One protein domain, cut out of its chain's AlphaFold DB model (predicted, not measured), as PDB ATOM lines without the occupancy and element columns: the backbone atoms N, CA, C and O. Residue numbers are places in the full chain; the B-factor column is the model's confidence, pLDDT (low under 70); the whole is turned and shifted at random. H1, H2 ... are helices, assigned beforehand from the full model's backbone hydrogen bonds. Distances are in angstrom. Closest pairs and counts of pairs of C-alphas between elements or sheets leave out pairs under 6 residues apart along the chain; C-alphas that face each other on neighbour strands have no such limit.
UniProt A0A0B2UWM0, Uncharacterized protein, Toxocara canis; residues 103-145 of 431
ATOM      1  N   SER A 103      84.829  61.739 -19.052       79.69
ATOM      2  CA  SER A 103      83.410  61.375 -18.974       79.69
ATOM      3  C   SER A 103      82.512  62.591 -18.786       79.69
ATOM      4  O   SER A 103      81.512  62.737 -19.480       79.69
ATOM      5  N   GLU A 104      82.882  63.489 -17.879       81.38
ATOM      6  CA  GLU A 104      82.071  64.647 -17.519       81.38
ATOM      7  C   GLU A 104      82.091  65.728 -18.609       81.38
ATOM      8  O   GLU A 104      81.056  66.309 -18.943       81.38
ATOM      9  N   ALA A 105      83.253  65.957 -19.225       75.75
ATOM     10  CA  ALA A 105      83.394  66.904 -20.326       75.75
ATOM     11  C   ALA A 105      82.718  66.415 -21.619       75.75
ATOM     12  O   ALA A 105      82.165  67.224 -22.364       75.75
ATOM     13  N   LEU A 106      82.734  65.100 -21.886       78.75
ATOM     14  CA  LEU A 106      82.076  64.519 -23.059       78.75
ATOM     15  C   LEU A 106      80.559  64.365 -22.888       78.75
ATOM     16  O   LEU A 106      79.836  64.320 -23.887       78.75
ATOM     17  N   TRP A 107      80.055  64.326 -21.654       81.31
ATOM     18  CA  TRP A 107      78.618  64.258 -21.393       81.31
ATOM     19  C   TRP A 107      77.890  65.528 -21.856       81.31
ATOM     20  O   TRP A 107      76.822  65.442 -22.459       81.31
ATOM     21  N   ASN A 108      78.500  66.706 -21.675       78.56
ATOM     22  CA  ASN A 108      77.922  67.976 -22.118       78.56
ATOM     23  C   ASN A 108      78.234  68.254 -23.607       78.56
ATOM     24  O   ASN A 108      79.402  68.457 -23.949       78.56
ATOM     25  N   PRO A 109      77.228  68.334 -24.502       79.44
ATOM     26  CA  PRO A 109      77.444  68.507 -25.941       79.44
ATOM     27  C   PRO A 109      78.206  69.791 -26.300       79.44
ATOM     28  O   PRO A 109      78.993  69.779 -27.245       79.44
ATOM     29  N   PHE A 110      78.052  70.864 -25.518       75.62
ATOM     30  CA  PHE A 110      78.720  72.146 -25.766       75.62
ATOM     31  C   PHE A 110      80.190  72.174 -25.312       75.62
ATOM     32  O   PHE A 110      80.929  73.072 -25.705       75.62
ATOM     33  N   GLN A 111      80.642  71.201 -24.512       78.44
ATOM     34  CA  GLN A 111      82.007  71.162 -23.958       78.44
ATOM     35  C   GLN A 111      82.926  70.154 -24.663       78.44
ATOM     36  O   GLN A 111      84.142  70.220 -24.491       78.44
ATOM     37  N   ARG A 112      82.379  69.279 -25.521       81.06
ATOM     38  CA  ARG A 112      83.131  68.231 -26.241       81.06
ATOM     39  C   ARG A 112      84.259  68.799 -27.095       81.06
ATOM     40  O   ARG A 112      85.419  68.421 -26.947       81.06
ATOM     41  N   LEU A 113      83.899  69.711 -27.995       79.44
ATOM     42  CA  LEU A 113      84.808  70.266 -28.992       79.44
ATOM     43  C   LEU A 113      85.859  71.188 -28.344       79.44
ATOM     44  O   LEU A 113      87.045  70.969 -28.600       79.44
ATOM     45  N   PRO A 114      85.490  72.100 -27.416       77.25
ATOM     46  CA  PRO A 114      86.465  72.846 -26.621       77.25
ATOM     47  C   PRO A 114      87.434  71.939 -25.853       77.25
ATOM     48  O   PRO A 114      88.643  72.136 -25.952       77.25
ATOM     49  N   TYR A 115      86.945  70.899 -25.163       79.94
ATOM     50  CA  TYR A 115      87.790  69.970 -24.398       79.94
ATOM     51  C   TYR A 115      88.783  69.213 -25.290       79.94
ATOM     52  O   TYR A 115      89.975  69.133 -24.974       79.94
ATOM     53  N   MET A 116      88.325  68.689 -26.431       80.25
ATOM     54  CA  MET A 116      89.191  67.996 -27.390       80.25
ATOM     55  C   MET A 116      90.252  68.925 -27.983       80.25
ATOM     56  O   MET A 116      91.429  68.555 -28.028       80.25
ATOM     57  N   MET A 117      89.874  70.144 -28.380       81.81
ATOM     58  CA  MET A 117      90.830  71.149 -28.852       81.81
ATOM     59  C   MET A 117      91.868  71.485 -27.777       81.81
ATOM     60  O   MET A 117      93.055  71.612 -28.084       81.81
ATOM     61  N   LEU A 118      91.448  71.569 -26.512       81.19
ATOM     62  CA  LEU A 118      92.317  71.822 -25.363       81.19
ATOM     63  C   LEU A 118      93.371  70.724 -25.187       81.19
ATOM     64  O   LEU A 118      94.569  71.005 -25.094       81.19
ATOM     65  N   LYS A 119      92.938  69.457 -25.166       82.81
ATOM     66  CA  LYS A 119      93.831  68.297 -25.026       82.81
ATOM     67  C   LYS A 119      94.761  68.166 -26.231       82.81
ATOM     68  O   LYS A 119      95.955  67.940 -26.038       82.81
ATOM     69  N   GLY A 120      94.254  68.401 -27.444       82.50
ATOM     70  CA  GLY A 120      95.053  68.424 -28.670       82.50
ATOM     71  C   GLY A 120      96.139  69.502 -28.644       82.50
ATOM     72  O   GLY A 120      97.305  69.213 -28.905       82.50
ATOM     73  N   ARG A 121      95.799  70.734 -28.235       81.56
ATOM     74  CA  ARG A 121      96.782  71.819 -28.056       81.56
ATOM     75  C   ARG A 121      97.839  71.478 -27.004       81.56
ATOM     76  O   ARG A 121      99.016  71.758 -27.229       81.56
ATOM     77  N   ARG A 122      97.456  70.864 -25.877       81.00
ATOM     78  CA  ARG A 122      98.409  70.419 -24.841       81.00
ATOM     79  C   ARG A 122      99.370  69.353 -25.379       81.00
ATOM     80  O   ARG A 122     100.576  69.499 -25.189       81.00
ATOM     81  N   ALA A 123      98.862  68.358 -26.107       79.88
ATOM     82  CA  ALA A 123      99.681  67.326 -26.741       79.88
ATOM     83  C   ALA A 123     100.652  67.926 -27.772       79.88
ATOM     84  O   ALA A 123     101.849  67.661 -27.716       79.88
ATOM     85  N   LEU A 124     100.177  68.829 -28.637       82.25
ATOM     86  CA  LEU A 124     101.017  69.532 -29.614       82.25
ATOM     87  C   LEU A 124     102.130  70.355 -28.954       82.25
ATOM     88  O   LEU A 124     103.276  70.300 -29.399       82.25
ATOM     89  N   ARG A 125     101.828  71.097 -27.877       80.19
ATOM     90  CA  ARG A 125     102.839  71.870 -27.130       80.19
ATOM     91  C   ARG A 125     103.901  70.961 -26.503       80.19
ATOM     92  O   ARG A 125     105.083  71.301 -26.551       80.19
ATOM     93  N   GLN A 126     103.500  69.814 -25.953       78.00
ATOM     94  CA  GLN A 126     104.428  68.816 -25.408       78.00
ATOM     95  C   GLN A 126     105.295  68.199 -26.511       78.00
ATOM     96  O   GLN A 126     106.517  68.173 -26.396       78.00
ATOM     97  N   SER A 127     104.706  67.791 -27.633       75.38
ATOM     98  CA  SER A 127     105.465  67.267 -28.773       75.38
ATOM     99  C   SER A 127     106.443  68.304 -29.332       75.38
ATOM    100  O   SER A 127     107.604  67.983 -29.576       75.38
ATOM    101  N   ALA A 128     106.035  69.568 -29.461       79.25
ATOM    102  CA  ALA A 128     106.900  70.642 -29.946       79.25
ATOM    103  C   ALA A 128     108.087  70.921 -29.007       79.25
ATOM    104  O   ALA A 128     109.202  71.174 -29.475       79.25
ATOM    105  N   SER A 129     107.891  70.856 -27.684       74.69
ATOM    106  CA  SER A 129     108.984  71.031 -26.719       74.69
ATOM    107  C   SER A 129     109.955  69.842 -26.736       74.69
ATOM    108  O   SER A 129     111.173  70.048 -26.699       74.69
ATOM    109  N   HIS A 130     109.456  68.613 -26.904       76.62
ATOM    110  CA  HIS A 130     110.282  67.419 -27.108       76.62
ATOM    111  C   HIS A 130     111.082  67.477 -28.416       76.62
ATOM    112  O   HIS A 130     112.280  67.198 -28.418       76.62
ATOM    113  N   VAL A 131     110.475  67.931 -29.514       77.62
ATOM    114  CA  VAL A 131     111.169  68.112 -30.800       77.62
ATOM    115  C   VAL A 131     112.243  69.192 -30.693       77.62
ATOM    116  O   VAL A 131     113.373  68.987 -31.127       77.62
ATOM    117  N   ARG A 132     111.948  70.327 -30.052       75.94
ATOM    118  CA  ARG A 132     112.914  71.425 -29.890       75.94
ATOM    119  C   ARG A 132     114.094  71.036 -28.992       75.94
ATOM    120  O   ARG A 132     115.224  71.451 -29.250       75.94
ATOM    121  N   THR A 133     113.859  70.246 -27.946       76.19
ATOM    122  CA  THR A 133     114.928  69.732 -27.070       76.19
ATOM    123  C   THR A 133     115.758  68.650 -27.761       76.19
ATOM    124  O   THR A 133     116.987  68.677 -27.660       76.19
ATOM    125  N   ALA A 134     115.127  67.765 -28.537       72.44
ATOM    126  CA  ALA A 134     115.822  66.799 -29.383       72.44
ATOM    127  C   ALA A 134     116.693  67.502 -30.438       72.44
ATOM    128  O   ALA A 134     117.883  67.211 -30.529       72.44
ATOM    129  N   TRP A 135     116.146  68.498 -31.139       73.94
ATOM    130  CA  TRP A 135     116.862  69.302 -32.132       73.94
ATOM    131  C   TRP A 135     118.092  69.991 -31.536       73.94
ATOM    132  O   TRP A 135     119.194  69.829 -32.048       73.94
ATOM    133  N   ARG A 136     117.942  70.669 -30.388       74.81
ATOM    134  CA  ARG A 136     119.081  71.285 -29.682       74.81
ATOM    135  C   ARG A 136     120.133  70.265 -29.249       74.81
ATOM    136  O   ARG A 136     121.320  70.571 -29.246       74.81
ATOM    137  N   THR A 137     119.720  69.058 -28.871       76.25
ATOM    138  CA  THR A 137     120.654  67.988 -28.493       76.25
ATOM    139  C   THR A 137     121.452  67.505 -29.703       76.25
ATOM    140  O   THR A 137     122.657  67.295 -29.589       76.25
ATOM    141  N   VAL A 138     120.806  67.388 -30.866       69.88
ATOM    142  CA  VAL A 138     121.455  67.017 -32.131       69.88
ATOM    143  C   VAL A 138     122.420  68.114 -32.583       69.88
ATOM    144  O   VAL A 138     123.591  67.824 -32.811       69.88
ATOM    145  N   THR A 139     121.999  69.381 -32.611       71.00
ATOM    146  CA  THR A 139     122.873  70.502 -33.012       71.00
ATOM    147  C   THR A 139     124.066  70.668 -32.071       71.00
ATOM    148  O   THR A 139     125.189  70.908 -32.512       71.00
ATOM    149  N   ASN A 140     123.859  70.484 -30.765       69.25
ATOM    150  CA  ASN A 140     124.935  70.535 -29.775       69.25
ATOM    151  C   ASN A 140     125.855  69.304 -29.855       69.25
ATOM    152  O   ASN A 140     127.029  69.398 -29.509       69.25
ATOM    153  N   GLY A 141     125.354  68.153 -30.310       64.56
ATOM    154  CA  GLY A 141     126.167  66.968 -30.590       64.56
ATOM    155  C   GLY A 141     127.063  67.161 -31.815       64.56
ATOM    156  O   GLY A 141     128.265  66.906 -31.739       64.56
ATOM    157  N   VAL A 142     126.491  67.690 -32.901       63.56
ATOM    158  CA  VAL A 142     127.182  67.976 -34.171       63.56
ATOM    159  C   VAL A 142     128.246  69.064 -34.010       63.56
ATOM    160  O   VAL A 142     129.333  68.935 -34.554       63.56
ATOM    161  N   THR A 143     127.994  70.109 -33.221       60.94
ATOM    162  CA  THR A 143     128.993  71.170 -32.967       60.94
ATOM    163  C   THR A 143     130.117  70.727 -32.026       60.94
ATOM    164  O   THR A 143     131.243  71.215 -32.124       60.94
ATOM    165  N   ARG A 144     129.844  69.786 -31.113       60.84
ATOM    166  CA  ARG A 144     130.819  69.295 -30.123       60.84
ATOM    167  C   ARG A 144     131.756  68.226 -30.684       60.84
ATOM    168  O   ARG A 144     132.885  68.093 -30.212       60.84
ATOM    169  N   TRP A 145     131.320  67.488 -31.699       56.31
ATOM    170  CA  TRP A 145     132.209  66.704 -32.549       56.31
ATOM    171  C   TRP A 145     132.754  67.634 -33.627       56.31
ATOM    172  O   TRP A 145     132.035  67.943 -34.565       56.31
TER     173      TRP A 145
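Overview. This is residues 103 to 145 of the 431 residues of an uncharacterized protein of Toxocara canis (UniProt A0A0B2UWM0). One long, straight helix, H2, makes nearly the whole length of a thin rod, and the short helix H1 makes a corner with its first turn. Residues 117 to 145, of which 117 to 144 belong to H2, stick out free. The printed part has 43 residues with two named helices, H1 then H2, and no named strand; its class is all helix. It is extended, with a radius of gyration of the C-alphas of 17.6 A and spans of 55 by 13 by 5 A.

Along the chain. H1 is residues 103 to 107, beginning at C-alpha 103 at (83.410, 61.375, -18.974), and measures 6.1 A from first to last C-alpha. H2 is residues 112 to 144, from C-alpha 112 at (83.131, 68.231, -26.241) to C-alpha 144 at (130.819, 69.295, -30.123), 47.9 A.

Arrangement. H1 and H2 only just touch, and only at the corner by their link, with 3 pairs of C-alphas within 8 A. H2 touches H1 with residues 112 to 115 alone. The closest C-alphas are those of Leu 106 and Arg 112, 5.0 A apart. In H1 and H2 every O i to N i+4 pair is within hydrogen-bond range.

Size, cuts and confidence. The C-alphas farthest apart, those of Asn 108 and Trp 145, are 55.3 A apart. The printed part has no cut, and the link from H1 to H2 is tight. The mean pLDDT of the printed part is 76.0; residue 138 and residues 140 to 145 are under 70.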